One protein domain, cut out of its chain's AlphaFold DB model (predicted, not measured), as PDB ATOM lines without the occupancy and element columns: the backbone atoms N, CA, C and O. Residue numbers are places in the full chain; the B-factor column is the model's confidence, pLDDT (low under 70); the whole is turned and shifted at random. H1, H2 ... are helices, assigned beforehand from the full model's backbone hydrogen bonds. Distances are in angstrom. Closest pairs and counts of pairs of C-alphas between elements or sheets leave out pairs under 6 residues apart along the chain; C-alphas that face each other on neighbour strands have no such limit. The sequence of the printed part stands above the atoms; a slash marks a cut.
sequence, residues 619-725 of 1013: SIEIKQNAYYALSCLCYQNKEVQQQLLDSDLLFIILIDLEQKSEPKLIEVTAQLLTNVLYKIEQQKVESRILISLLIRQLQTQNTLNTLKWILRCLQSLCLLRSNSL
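AT A GLANCE: This is residues 619 to 725 of the 1013 residues of an uncharacterized protein of Paramecium tetraurelia (UniProt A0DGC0). Three long helices, H1, H4 and H6, lie side by side in a row and run the same way, with H4 in the middle. H5 folds back beside H6, and H3 closes the side between H4 and H5 in an up-and-down bundle of H3 to H6, while short H2 crosses the last residues of H4. The 107 printed residues, all helix by class, have six named helices, H1 to H6, and no named strand. The whole is compact and rounded, with a radius of gyration of the C-alphas of 12.7 A and spans of 31 by 28 by 22 A.

HOW THE PARTS SIT: H1, residues 620 to 634, touches H4, residues 663 to 677, at a shallow tilt of 21 degrees; the C-alphas of Ser 631 and Leu 672 are closest, 4.1 A. H2, residues 638 to 645, only just touches H1, only at the corner, with 3 pairs of C-alphas within 8 A. Residues 675 to 677 alone of H4 touch H2, closest at C-alphas 641 and 676, 5.1 A. H3, residues 649 to 658, and H4 form a helical hairpin but only just touch, with 3 pairs within 8 A. H3 touches H5, residues 687 to 700, closest at C-alphas 657 and 693, 6.1 A. H6, residues 704 to 719, touches H4 at C-alphas 667 and 706, 4.3 A, and forms a hairpin with H5. H1 and H6 are apart. In H1 to H6 every O i to N i+4 pair is within hydrogen-bond range.

IN THESE COORDINATES: H1 spans 20.7 A from C-alpha 620 at (220.835, 299.436, 191.971), H4 20.9 A, H5 20.0 A, and H6 23.0 A to C-alpha 719 at (203.457, 274.904, 199.346).

THE WHOLE: The C-alphas of Ser 619 and Asn 723 are farthest apart, 37.5 A. The printed part has no cut and no long link. pLDDT is under 70 at residues 660, 679 to 688 and 721 to 725.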
ATOM      1  N   SER A 619     223.589 301.995 194.808       88.44
ATOM      2  CA  SER A 619     223.718 301.460 193.457       88.44
ATOM      3  C   SER A 619     222.767 300.282 193.253       88.44
ATOM      4  O   SER A 619     222.914 299.216 193.857       88.44
ATOM      5  N   ILE A 620     221.796 300.474 192.359       88.00
ATOM      6  CA  ILE A 620     220.835 299.436 191.971       88.00
ATOM      7  C   ILE A 620     221.562 298.224 191.369       88.00
ATOM      8  O   ILE A 620     221.169 297.096 191.647       88.00
ATOM      9  N   GLU A 621     222.644 298.431 190.615       88.62
ATOM     10  CA  GLU A 621     223.420 297.354 189.986       88.62
ATOM     11  C   GLU A 621     224.168 296.495 191.021       88.62
ATOM     12  O   GLU A 621     224.048 295.269 191.011       88.62
ATOM     13  N   ILE A 622     224.859 297.120 191.985       90.56
ATOM     14  CA  ILE A 622     225.514 296.398 193.093       90.56
ATOM     15  C   ILE A 622     224.471 295.595 193.878       90.56
ATOM     16  O   ILE A 622     224.688 294.426 194.197       90.56
ATOM     17  N   LYS A 623     223.312 296.203 194.139       91.06
ATOM     18  CA  LYS A 623     222.198 295.573 194.846       91.06
ATOM     19  C   LYS A 623     221.584 294.401 194.070       91.06
ATOM     20  O   LYS A 623     221.284 293.373 194.673       91.06
ATOM     21  N   GLN A 624     221.434 294.515 192.747       91.38
ATOM     22  CA  GLN A 624     220.994 293.418 191.873       91.38
ATOM     23  C   GLN A 624     221.969 292.236 191.935       91.38
ATOM     24  O   GLN A 624     221.543 291.102 192.163       91.38
ATOM     25  N   ASN A 625     223.272 292.499 191.815       91.94
ATOM     26  CA  ASN A 625     224.287 291.447 191.847       91.94
ATOM     27  C   ASN A 625     224.409 290.821 193.246       91.94
ATOM     28  O   ASN A 625     224.561 289.608 193.354       91.94
ATOM     29  N   ALA A 626     224.244 291.603 194.318       93.00
ATOM     30  CA  ALA A 626     224.193 291.094 195.689       93.00
ATOM     31  C   ALA A 626     223.007 290.134 195.908       93.00
ATOM     32  O   ALA A 626     223.170 289.054 196.484       93.00
ATOM     33  N   TYR A 627     221.819 290.483 195.401       93.50
ATOM     34  CA  TYR A 627     220.656 289.592 195.417       93.50
ATOM     35  C   TYR A 627     220.882 288.314 194.601       93.50
ATOM     36  O   TYR A 627     220.519 287.230 195.062       93.50
ATOM     37  N   TYR A 628     221.508 288.422 193.426       92.75
ATOM     38  CA  TYR A 628     221.860 287.270 192.597       92.75
ATOM     39  C   TYR A 628     222.849 286.334 193.311       92.75
ATOM     40  O   TYR A 628     222.548 285.147 193.457       92.75
ATOM     41  N   ALA A 629     223.949 286.866 193.854       92.62
ATOM     42  CA  ALA A 629     224.952 286.108 194.605       92.62
ATOM     43  C   ALA A 629     224.342 285.375 195.813       92.62
ATOM     44  O   ALA A 629     224.549 284.170 195.972       92.62
ATOM     45  N   LEU A 630     223.511 286.056 196.620       91.75
ATOM     46  CA  LEU A 630     222.765 285.392 197.696       91.75
ATOM     47  C   LEU A 630     221.814 284.317 197.176       91.75
ATOM     48  O   LEU A 630     221.658 283.291 197.833       91.75
ATOM     49  N   SER A 631     221.163 284.527 196.027       92.25
ATOM     50  CA  SER A 631     220.232 283.535 195.480       92.25
ATOM     51  C   SER A 631     220.944 282.228 195.136       92.25
ATOM     52  O   SER A 631     220.385 281.159 195.390       92.25
ATOM     53  N   CYS A 632     222.182 282.302 194.639       90.12
ATOM     54  CA  CYS A 632     223.003 281.137 194.327       90.12
ATOM     55  C   CYS A 632     223.594 280.499 195.600       90.12
ATOM     56  O   CYS A 632     223.455 279.294 195.789       90.12
ATOM     57  N   LEU A 633     224.138 281.291 196.536       89.38
ATOM     58  CA  LEU A 633     224.602 280.798 197.848       89.38
ATOM     59  C   LEU A 633     223.497 280.079 198.639       89.38
ATOM     60  O   LEU A 633     223.755 279.100 199.331       89.38
ATOM     61  N   CYS A 634     222.259 280.561 198.529       87.88
ATOM     62  CA  CYS A 634     221.087 280.014 199.205       87.88
ATOM     63  C   CYS A 634     220.535 278.734 198.547       87.88
ATOM     64  O   CYS A 634     219.802 277.977 199.186       87.88
ATOM     65  N   TYR A 635     220.861 278.466 197.279       86.81
ATOM     66  CA  TYR A 635     220.311 277.327 196.547       86.81
ATOM     67  C   TYR A 635     220.753 275.997 197.179       86.81
ATOM     68  O   TYR A 635     221.933 275.686 197.237       86.81
ATOM     69  N   GLN A 636     219.796 275.216 197.688       78.06
ATOM     70  CA  GLN A 636     220.011 273.955 198.427       78.06
ATOM     71  C   GLN A 636     220.799 274.056 199.758       78.06
ATOM     72  O   GLN A 636     220.828 273.081 200.512       78.06
ATOM     73  N   ASN A 637     221.348 275.221 200.123       83.25
ATOM     74  CA  ASN A 637     222.072 275.427 201.379       83.25
ATOM     75  C   ASN A 637     221.122 275.819 202.529       83.25
ATOM     76  O   ASN A 637     220.750 276.985 202.693       83.25
ATOM     77  N   LYS A 638     220.759 274.836 203.363       83.19
ATOM     78  CA  LYS A 638     219.842 275.014 204.507       83.19
ATOM     79  C   LYS A 638     220.338 276.003 205.566       83.19
ATOM     80  O   LYS A 638     219.515 276.617 206.245       83.19
ATOM     81  N   GLU A 639     221.649 276.156 205.734       82.94
ATOM     82  CA  GLU A 639     222.215 277.065 206.732       82.94
ATOM     83  C   GLU A 639     222.055 278.516 206.280       82.94
ATOM     84  O   GLU A 639     221.497 279.328 207.017       82.94
ATOM     85  N   VAL A 640     222.432 278.817 205.033       83.62
ATOM     86  CA  VAL A 640     222.234 280.139 204.416       83.62
ATOM     87  C   VAL A 640     220.744 280.475 204.327       83.62
ATOM     88  O   VAL A 640     220.339 281.567 204.718       83.62
ATOM     89  N   GLN A 641     219.899 279.523 203.911       85.75
ATOM     90  CA  GLN A 641     218.437 279.657 203.957       85.75
ATOM     91  C   GLN A 641     217.930 280.107 205.341       85.75
ATOM     92  O   GLN A 641     217.146 281.054 205.439       85.75
ATOM     93  N   GLN A 642     218.386 279.457 206.418       81.81
ATOM     94  CA  GLN A 642     217.966 279.787 207.780       81.81
ATOM     95  C   GLN A 642     218.517 281.144 208.247       81.81
ATOM     96  O   GLN A 642     217.764 281.929 208.823       81.81
ATOM     97  N   GLN A 643     219.786 281.455 207.956       81.81
ATOM     98  CA  GLN A 643     220.399 282.751 208.278       81.81
ATOM     99  C   GLN A 643     219.668 283.918 207.601       81.81
ATOM    100  O   GLN A 643     219.441 284.949 208.233       81.81
ATOM    101  N   LEU A 644     219.254 283.749 206.342       83.88
ATOM    102  CA  LEU A 644     218.490 284.752 205.601       83.88
ATOM    103  C   LEU A 644     217.089 284.950 206.200       83.88
ATOM    104  O   LEU A 644     216.658 286.094 206.353       83.88
ATOM    105  N   LEU A 645     216.402 283.868 206.598       79.75
ATOM    106  CA  LEU A 645     215.096 283.939 207.271       79.75
ATOM    107  C   LEU A 645     215.142 284.589 208.661       79.75
ATOM    108  O   LEU A 645     214.181 285.257 209.040       79.75
ATOM    109  N   ASP A 646     216.216 284.374 209.422       75.19
ATOM    110  CA  ASP A 646     216.397 284.964 210.756       75.19
ATOM    111  C   ASP A 646     216.975 286.401 210.699       75.19
ATOM    112  O   ASP A 646     217.155 287.038 211.739       75.19
ATOM    113  N   SER A 647     217.239 286.933 209.497       75.75
ATOM    114  CA  SER A 647     217.750 288.292 209.268       75.75
ATOM    115  C   SER A 647     216.655 289.312 208.917       75.75
ATOM    116  O   SER A 647     215.564 288.966 208.458       75.75
ATOM    117  N   ASP A 648     216.981 290.605 209.025       75.38
ATOM    118  CA  ASP A 648     216.115 291.704 208.566       75.38
ATOM    119  C   ASP A 648     215.923 291.743 207.029       75.38
ATOM    120  O   ASP A 648     215.169 292.577 206.520       75.38
ATOM    121  N   LEU A 649     216.559 290.849 206.257       80.12
ATOM    122  CA  LEU A 649     216.505 290.859 204.793       80.12
ATOM    123  C   LEU A 649     215.082 290.718 204.239       80.12
ATOM    124  O   LEU A 649     214.750 291.378 203.254       80.12
ATOM    125  N   LEU A 650     214.213 289.932 204.884       77.31
ATOM    126  CA  LEU A 650     212.802 289.833 204.490       77.31
ATOM    127  C   LEU A 650     212.099 291.201 204.518       77.31
ATOM    128  O   LEU A 650     211.265 291.478 203.659       77.31
ATOM    129  N   PHE A 651     212.450 292.081 205.460       78.50
ATOM    130  CA  PHE A 651     211.896 293.433 205.527       78.50
ATOM    131  C   PHE A 651     212.440 294.334 204.408       78.50
ATOM    132  O   PHE A 651     211.678 295.109 203.830       78.50
ATOM    133  N   ILE A 652     213.721 294.195 204.051       82.00
ATOM    134  CA  ILE A 652     214.329 294.929 202.929       82.00
ATOM    135  C   ILE A 652     213.703 294.486 201.597       82.00
ATOM    136  O   ILE A 652     213.259 295.325 200.819       82.00
ATOM    137  N   ILE A 653     213.544 293.175 201.389       84.06
ATOM    138  CA  ILE A 653     212.865 292.597 200.219       84.06
ATOM    139  C   ILE A 653     211.430 293.129 200.078       84.06
ATOM    140  O   ILE A 653     211.008 293.478 198.976       84.06
ATOM    141  N   LEU A 654     210.669 293.236 201.173       81.56
ATOM    142  CA  LEU A 654     209.321 293.817 201.134       81.56
ATOM    143  C   LEU A 654     209.338 295.296 200.710       81.56
ATOM    144  O   LEU A 654     208.467 295.713 199.949       81.56
ATOM    145  N   ILE A 655     210.328 296.077 201.154       82.38
ATOM    146  CA  ILE A 655     210.508 297.474 200.727       82.38
ATOM    147  C   ILE A 655     210.829 297.550 199.228       82.38
ATOM    148  O   ILE A 655     210.235 298.364 198.517       82.38
ATOM    149  N   ASP A 656     211.729 296.702 198.734       84.94
ATOM    150  CA  ASP A 656     212.146 296.708 197.328       84.94
ATOM    151  C   ASP A 656     211.042 296.201 196.385       84.94
ATOM    152  O   ASP A 656     210.921 296.690 195.262       84.94
ATOM    153  N   LEU A 657     210.176 295.293 196.847       83.81
ATOM    154  CA  LEU A 657     208.975 294.864 196.118       83.81
ATOM    155  C   LEU A 657     207.807 295.871 196.203       83.81
ATOM    156  O   LEU A 657     206.935 295.852 195.332       83.81
ATOM    157  N   GLU A 658     207.751 296.748 197.217       81.31
ATOM    158  CA  GLU A 658     206.734 297.814 197.318       81.31
ATOM    159  C   GLU A 658     207.040 299.010 196.396       81.31
ATOM    160  O   GLU A 658     206.113 299.653 195.875       81.31
ATOM    161  N   GLN A 659     208.326 299.299 196.186       77.25
ATOM    162  CA  GLN A 659     208.806 300.375 195.320       77.25
ATOM    163  C   GLN A 659     208.563 300.089 193.825       77.25
ATOM    164  O   GLN A 659     208.344 298.957 193.392       77.25
ATOM    165  N   LYS A 660     208.612 301.150 193.002       67.62
ATOM    166  CA  LYS A 660     208.688 301.029 191.534       67.62
ATOM    167  C   LYS A 660     210.119 300.658 191.127       67.62
ATOM    168  O   LYS A 660     210.831 301.469 190.546       67.62
ATOM    169  N   SER A 661     210.525 299.459 191.518       76.25
ATOM    170  CA  SER A 661     211.850 298.902 191.265       76.25
ATOM    171  C   SER A 661     212.007 298.451 189.814       76.25
ATOM    172  O   SER A 661     211.025 298.157 189.129       76.25
ATOM    173  N   GLU A 662     213.254 298.390 189.349       84.50
ATOM    174  CA  GLU A 662     213.578 297.884 188.016       84.50
ATOM    175  C   GLU A 662     213.167 296.410 187.858       84.50
ATOM    176  O   GLU A 662     213.282 295.641 188.820       84.50
ATOM    177  N   PRO A 663     212.759 295.971 186.648       87.19
ATOM    178  CA  PRO A 663     212.344 294.589 186.422       87.19
ATOM    179  C   PRO A 663     213.420 293.576 186.830       87.19
ATOM    180  O   PRO A 663     213.101 292.572 187.462       87.19
ATOM    181  N   LYS A 664     214.700 293.867 186.549       88.19
ATOM    182  CA  LYS A 664     215.819 292.974 186.881       88.19
ATOM    183  C   LYS A 664     216.044 292.839 188.389       88.19
ATOM    184  O   LYS A 664     216.308 291.733 188.852       88.19
ATOM    185  N   LEU A 665     215.856 293.912 189.165       90.44
ATOM    186  CA  LEU A 665     215.894 293.855 190.633       90.44
ATOM    187  C   LEU A 665     214.775 292.968 191.187       90.44
ATOM    188  O   LEU A 665     215.008 292.168 192.090       90.44
ATOM    189  N   ILE A 666     213.573 293.061 190.618       90.44
ATOM    190  CA  ILE A 666     212.437 292.221 191.016       90.44
ATOM    191  C   ILE A 666     212.674 290.756 190.619       90.44
ATOM    192  O   ILE A 666     212.360 289.865 191.405       90.44
ATOM    193  N   GLU A 667     213.274 290.504 189.452       91.19
ATOM    194  CA  GLU A 667     213.656 289.168 188.977       91.19
ATOM    195  C   GLU A 667     214.588 288.463 189.974       91.19
ATOM    196  O   GLU A 667     214.236 287.403 190.493       91.19
ATOM    197  N   VAL A 668     215.729 289.079 190.316       91.25
ATOM    198  CA  VAL A 668     216.702 288.489 191.255       91.25
ATOM    199  C   VAL A 668     216.159 288.406 192.686       91.25
ATOM    200  O   VAL A 668     216.467 287.462 193.410       91.25
ATOM    201  N   THR A 669     215.280 289.332 193.086       91.75
ATOM    202  CA  THR A 669     214.597 289.283 194.390       91.75
ATOM    203  C   THR A 669     213.626 288.100 194.468       91.75
ATOM    204  O   THR A 669     213.604 287.373 195.464       91.75
ATOM    205  N   ALA A 670     212.838 287.863 193.415       90.50
ATOM    206  CA  ALA A 670     211.923 286.726 193.332       90.50
ATOM    207  C   ALA A 670     212.672 285.386 193.195       90.50
ATOM    208  O   ALA A 670     212.237 284.382 193.765       90.50
ATOM    209  N   GLN A 671     213.820 285.368 192.510       91.81
ATOM    210  CA  GLN A 671     214.735 284.225 192.468       91.81
ATOM    211  C   GLN A 671     215.296 283.901 193.862       91.81
ATOM    212  O   GLN A 671     215.170 282.759 194.309       91.81
ATOM    213  N   LEU A 672     215.829 284.895 194.589       91.88
ATOM    214  CA  LEU A 672     216.293 284.707 195.967       91.88
ATOM    215  C   LEU A 672     215.178 284.153 196.854       91.88
ATOM    216  O   LEU A 672     215.385 283.148 197.523       91.88
ATOM    217  N   LEU A 673     213.988 284.758 196.840       89.19
ATOM    218  CA  LEU A 673     212.854 284.265 197.626       89.19
ATOM    219  C   LEU A 673     212.469 282.828 197.257       89.19
ATOM    220  O   LEU A 673     212.196 282.028 198.146       89.19
ATOM    221  N   THR A 674     212.476 282.473 195.970       89.31
ATOM    222  CA  THR A 674     212.199 281.096 195.528       89.31
ATOM    223  C   THR A 674     213.196 280.111 196.141       89.31
ATOM    224  O   THR A 674     212.776 279.071 196.652       89.31
ATOM    225  N   ASN A 675     214.487 280.459 196.151       89.12
ATOM    226  CA  ASN A 675     215.560 279.625 196.696       89.12
ATOM    227  C   ASN A 675     215.562 279.592 198.232       89.12
ATOM    228  O   ASN A 675     215.760 278.523 198.807       89.12
ATOM    229  N   VAL A 676     215.247 280.709 198.897       86.88
ATOM    230  CA  VAL A 676     215.041 280.769 200.354       86.88
ATOM    231  C   VAL A 676     213.897 279.848 200.761       86.88
ATOM    232  O   VAL A 676     214.052 279.061 201.680       86.88
ATOM    233  N   LEU A 677     212.755 279.892 200.074       82.06
ATOM    234  CA  LEU A 677     211.565 279.118 200.449       82.06
ATOM    235  C   LEU A 677     211.641 277.632 200.037       82.06
ATOM    236  O   LEU A 677     210.776 276.839 200.420       82.06
ATOM    237  N   TYR A 678     212.652 277.231 199.262       81.88
ATOM    238  CA  TYR A 678     212.788 275.877 198.730       81.88
ATOM    239  C   TYR A 678     213.057 274.842 199.837       81.88
ATOM    240  O   TYR A 678     214.056 274.917 200.548       81.88
ATOM    241  N   LYS A 679     212.179 273.832 199.949       69.06
ATOM    242  CA  LYS A 679     212.245 272.730 200.938       69.06
ATOM    243  C   LYS A 679     212.257 273.172 202.419       69.06
ATOM    244  O   LYS A 679     212.645 272.389 203.284       69.06
ATOM    245  N   ILE A 680     211.781 274.377 202.740       67.62
ATOM    246  CA  ILE A 680     211.656 274.839 204.131       67.62
ATOM    247  C   ILE A 680     210.390 274.288 204.804       67.62
ATOM    248  O   ILE A 680     209.275 274.478 204.332       67.62
ATOM    249  N   GLU A 681     210.555 273.661 205.972       59.09
ATOM    250  CA  GLU A 681     209.448 273.140 206.796       59.09
ATOM    251  C   GLU A 681     208.769 274.213 207.682       59.09
ATOM    252  O   GLU A 681     207.752 273.950 208.330       59.09
ATOM    253  N   GLN A 682     209.335 275.423 207.775       55.50
ATOM    254  CA  GLN A 682     208.922 276.433 208.758       55.50
ATOM    255  C   GLN A 682     207.709 277.277 208.333       55.50
ATOM    256  O   GLN A 682     207.742 278.043 207.376       55.50
ATOM    257  N   GLN A 683     206.684 277.279 209.189       51.59
ATOM    258  CA  GLN A 683     205.468 278.106 209.090       51.59
ATOM    259  C   GLN A 683     205.672 279.607 209.423       51.59
ATOM    260  O   GLN A 683     204.701 280.307 209.703       51.59
ATOM    261  N   LYS A 684     206.916 280.105 209.498       53.19
ATOM    262  CA  LYS A 684     207.226 281.430 210.080       53.19
ATOM    263  C   LYS A 684     207.150 282.613 209.112       53.19
ATOM    264  O   LYS A 684     207.101 283.746 209.581       53.19
ATOM    265  N   VAL A 685     207.169 282.387 207.801       58.41
ATOM    266  CA  VAL A 685     207.135 283.486 206.824       58.41
ATOM    267  C   VAL A 685     205.743 284.124 206.840       58.41
ATOM    268  O   VAL A 685     204.753 283.454 206.543       58.41
ATOM    269  N   GLU A 686     205.648 285.419 207.174       58.25
ATOM    270  CA  GLU A 686     204.392 286.186 207.115       58.25
ATOM    271  C   GLU A 686     203.966 286.417 205.654       58.25
ATOM    272  O   GLU A 686     204.106 287.494 205.077       58.25
ATOM    273  N   SER A 687     203.429 285.365 205.036       65.38
ATOM    274  CA  SER A 687     203.249 285.276 203.587       65.38
ATOM    275  C   SER A 687     202.287 286.314 203.002       65.38
ATOM    276  O   SER A 687     202.439 286.671 201.842       65.38
ATOM    277  N   ARG A 688     201.328 286.851 203.775       69.62
ATOM    278  CA  ARG A 688     200.249 287.729 203.263       69.62
ATOM    279  C   ARG A 688     200.752 288.976 202.533       69.62
ATOM    280  O   ARG A 688     200.315 289.225 201.415       69.62
ATOM    281  N   ILE A 689     201.647 289.752 203.148       74.31
ATOM    282  CA  ILE A 689     202.134 291.010 202.552       74.31
ATOM    283  C   ILE A 689     203.007 290.699 201.331       74.31
ATOM    284  O   ILE A 689     202.833 291.313 200.282       74.31
ATOM    285  N   LEU A 690     203.883 289.696 201.451       79.25
ATOM    286  CA  LEU A 690     204.758 289.260 200.366       79.25
ATOM    287  C   LEU A 690     203.960 288.786 199.142       79.25
ATOM    288  O   LEU A 690     204.214 289.241 198.033       79.25
ATOM    289  N   ILE A 691     202.945 287.944 199.356       79.69
ATOM    290  CA  ILE A 691     201.980 287.506 198.340       79.69
ATOM    291  C   ILE A 691     201.347 288.712 197.635       79.69
ATOM    292  O   ILE A 691     201.380 288.780 196.410       79.69
ATOM    293  N   SER A 692     200.791 289.678 198.377       78.62
ATOM    294  CA  SER A 692     200.124 290.838 197.766       78.62
ATOM    295  C   SER A 692     201.079 291.708 196.943       78.62
ATOM    296  O   SER A 692     200.684 292.218 195.895       78.62
ATOM    297  N   LEU A 693     202.336 291.859 197.376       84.00
ATOM    298  CA  LEU A 693     203.358 292.573 196.608       84.00
ATOM    299  C   LEU A 693     203.783 291.798 195.352       84.00
ATOM    300  O   LEU A 693     203.862 292.394 194.283       84.00
ATOM    301  N   LEU A 694     203.985 290.482 195.446       86.12
ATOM    302  CA  LEU A 694     204.316 289.630 194.298       86.12
ATOM    303  C   LEU A 694     203.189 289.616 193.255       86.12
ATOM    304  O   LEU A 694     203.471 289.762 192.071       86.12
ATOM    305  N   ILE A 695     201.921 289.529 193.673       82.56
ATOM    306  CA  ILE A 695     200.758 289.641 192.774       82.56
ATOM    307  C   ILE A 695     200.732 291.013 192.091       82.56
ATOM    308  O   ILE A 695     200.539 291.093 190.881       82.56
ATOM    309  N   ARG A 696     200.979 292.099 192.836       83.56
ATOM    310  CA  ARG A 696     201.066 293.448 192.261       83.56
ATOM    311  C   ARG A 696     202.192 293.555 191.230       83.56
ATOM    312  O   ARG A 696     201.962 294.121 190.169       83.56
ATOM    313  N   GLN A 697     203.371 292.991 191.501       87.00
ATOM    314  CA  GLN A 697     204.468 292.976 190.530       87.00
ATOM    315  C   GLN A 697     204.139 292.103 189.308       87.00
ATOM    316  O   GLN A 697     204.402 292.518 188.184       87.00
ATOM    317  N   LEU A 698     203.461 290.965 189.490       84.19
ATOM    318  CA  LEU A 698     202.961 290.125 188.393       84.19
ATOM    319  C   LEU A 698     201.976 290.875 187.468       84.19
ATOM    320  O   LEU A 698     201.865 290.539 186.295       84.19
ATOM    321  N   GLN A 699     201.277 291.899 187.977       80.69
ATOM    322  CA  GLN A 699     200.384 292.770 187.198       80.69
ATOM    323  C   GLN A 699     201.094 293.947 186.508       80.69
ATOM    324  O   GLN A 699     200.519 294.525 185.588       80.69
ATOM    325  N   THR A 700     202.284 294.350 186.966       82.81
ATOM    326  CA  THR A 700     202.986 295.550 186.466       82.81
ATOM    327  C   THR A 700     204.248 295.262 185.659       82.81
ATOM    328  O   THR A 700     204.733 296.163 184.980       82.81
ATOM    329  N   GLN A 701     204.808 294.054 185.751       84.00
ATOM    330  CA  GLN A 701     206.014 293.657 185.024       84.00
ATOM    331  C   GLN A 701     205.662 292.985 183.693       84.00
ATOM    332  O   GLN A 701     204.768 292.150 183.633       84.00
ATOM    333  N   ASN A 702     206.412 293.310 182.636       81.31
ATOM    334  CA  ASN A 702     206.199 292.763 181.287       81.31
ATOM    335  C   ASN A 702     207.312 291.795 180.839       81.31
ATOM    336  O   ASN A 702     207.195 291.156 179.797       81.31
ATOM    337  N   THR A 703     208.411 291.687 181.590       84.19
ATOM    338  CA  THR A 703     209.563 290.854 181.222       84.19
ATOM    339  C   THR A 703     209.339 289.391 181.604       84.19
ATOM    340  O   THR A 703     209.066 289.061 182.759       84.19
ATOM    341  N   LEU A 704     209.483 288.496 180.619       84.25
ATOM    342  CA  LEU A 704     209.162 287.069 180.739       84.25
ATOM    343  C   LEU A 704     209.864 286.385 181.926       84.25
ATOM    344  O   LEU A 704     209.227 285.641 182.667       84.25
ATOM    345  N   ASN A 705     211.159 286.647 182.121       85.75
ATOM    346  CA  ASN A 705     211.957 286.013 183.174       85.75
ATOM    347  C   ASN A 705     211.530 286.471 184.578       85.75
ATOM    348  O   ASN A 705     211.325 285.631 185.455       85.75
ATOM    349  N   THR A 706     211.286 287.770 184.766       88.50
ATOM    350  CA  THR A 706     210.700 288.336 185.993       88.50
ATOM    351  C   THR A 706     209.364 287.678 186.327       88.50
ATOM    352  O   THR A 706     209.162 287.228 187.454       88.50
ATOM    353  N   LEU A 707     208.467 287.558 185.342       86.50
ATOM    354  CA  LEU A 707     207.164 286.915 185.521       86.50
ATOM    355  C   LEU A 707     207.313 285.437 185.928       86.50
ATOM    356  O   LEU A 707     206.673 285.010 186.888       86.50
ATOM    357  N   LYS A 708     208.207 284.673 185.282       87.50
ATOM    358  CA  LYS A 708     208.511 283.279 185.664       87.50
ATOM    359  C   LYS A 708     208.993 283.158 187.111       87.50
ATOM    360  O   LYS A 708     208.492 282.309 187.850       87.50
ATOM    361  N   TRP A 709     209.930 284.002 187.545       89.88
ATOM    362  CA  TRP A 709     210.439 283.955 188.919       89.88
ATOM    363  C   TRP A 709     209.400 284.380 189.960       89.88
ATOM    364  O   TRP A 709     209.305 283.740 191.007       89.88
ATOM    365  N   ILE A 710     208.555 285.375 189.666       88.31
ATOM    366  CA  ILE A 710     207.427 285.737 190.539       88.31
ATOM    367  C   ILE A 710     206.451 284.555 190.684       88.31
ATOM    368  O   ILE A 710     206.040 284.241 191.802       88.31
ATOM    369  N   LEU A 711     206.116 283.860 189.590       85.31
ATOM    370  CA  LEU A 711     205.228 282.690 189.620       85.31
ATOM    371  C   LEU A 711     205.805 281.529 190.439       85.31
ATOM    372  O   LEU A 711     205.092 280.948 191.258       85.31
ATOM    373  N   ARG A 712     207.101 281.231 190.281       86.81
ATOM    374  CA  ARG A 712     207.805 280.208 191.077       86.81
ATOM    375  C   ARG A 712     207.864 280.575 192.559       86.81
ATOM    376  O   ARG A 712     207.607 279.724 193.408       86.81
ATOM    377  N   CYS A 713     208.101 281.846 192.879       86.62
ATOM    378  CA  CYS A 713     208.061 282.332 194.254       86.62
ATOM    379  C   CYS A 713     206.658 282.183 194.872       86.62
ATOM    380  O   CYS A 713     206.528 281.727 196.009       86.62
ATOM    381  N   LEU A 714     205.601 282.526 194.126       82.50
ATOM    382  CA  LEU A 714     204.212 282.329 194.553       82.50
ATOM    383  C   LEU A 714     203.889 280.838 194.747       82.50
ATOM    384  O   LEU A 714     203.248 280.486 195.735       82.50
ATOM    385  N   GLN A 715     204.388 279.954 193.878       81.19
ATOM    386  CA  GLN A 715     204.211 278.505 194.015       81.19
ATOM    387  C   GLN A 715     204.879 277.983 195.298       81.19
ATOM    388  O   GLN A 715     204.244 277.250 196.061       81.19
ATOM    389  N   SER A 716     206.121 278.399 195.576       81.94
ATOM    390  CA  SER A 716     206.816 278.058 196.824       81.94
ATOM    391  C   SER A 716     206.054 278.563 198.057       81.94
ATOM    392  O   SER A 716     205.925 277.831 199.035       81.94
ATOM    393  N   LEU A 717     205.466 279.767 198.007       79.00
ATOM    394  CA  LEU A 717     204.623 280.296 199.090       79.00
ATOM    395  C   LEU A 717     203.330 279.485 199.293       79.00
ATOM    396  O   LEU A 717     202.927 279.275 200.440       79.00
ATOM    397  N   CYS A 718     202.704 278.989 198.220       75.25
ATOM    398  CA  CYS A 718     201.541 278.100 198.313       75.25
ATOM    399  C   CYS A 718     201.881 276.767 199.002       75.25
ATOM    400  O   CYS A 718     201.113 276.284 199.836       75.25
ATOM    401  N   LEU A 719     203.053 276.180 198.736       73.19
ATOM    402  CA  LEU A 719     203.457 274.904 199.346       73.19
ATOM    403  C   LEU A 719     203.581 274.956 200.883       73.19
ATOM    404  O   LEU A 719     203.389 273.933 201.540       73.19
ATOM    405  N   LEU A 720     203.810 276.133 201.479       71.12
ATOM    406  CA  LEU A 720     204.056 276.310 202.921       71.12
ATOM    407  C   LEU A 720     202.804 276.210 203.828       71.12
ATOM    408  O   LEU A 720     202.867 276.549 205.011       71.12
ATOM    409  N   ARG A 721     201.661 275.730 203.305       57.72
ATOM    410  CA  ARG A 721     200.429 275.377 204.058       57.72
ATOM    411  C   ARG A 721     199.938 276.456 205.044       57.72
ATOM    412  O   ARG A 721     199.536 276.154 206.170       57.72
ATOM    413  N   SER A 722     199.959 277.724 204.635       53.28
ATOM    414  CA  SER A 722     199.513 278.840 205.478       53.28
ATOM    415  C   SER A 722     198.042 279.212 205.220       53.28
ATOM    416  O   SER A 722     197.621 279.376 204.080       53.28
ATOM    417  N   ASN A 723     197.245 279.418 206.282       46.50
ATOM    418  CA  ASN A 723     195.819 279.824 206.218       46.50
ATOM    419  C   ASN A 723     195.591 281.263 205.662       46.50
ATOM    420  O   ASN A 723     194.634 281.956 206.014       46.50
ATOM    421  N   SER A 724     196.517 281.776 204.856       51.00
ATOM    422  CA  SER A 724     196.512 283.073 204.170       51.00
ATOM    423  C   SER A 724     196.141 282.979 202.689       51.00
ATOM    424  O   SER A 724     195.855 284.008 202.090       51.00
ATOM    425  N   LEU A 725     196.096 281.771 202.124       53.03
ATOM    426  CA  LEU A 725     195.905 281.504 200.692       53.03
ATOM    427  C   LEU A 725     194.595 282.044 200.085       53.03
ATOM    428  O   LEU A 725     194.525 282.246 198.879       53.03
TER     429      LEU A 725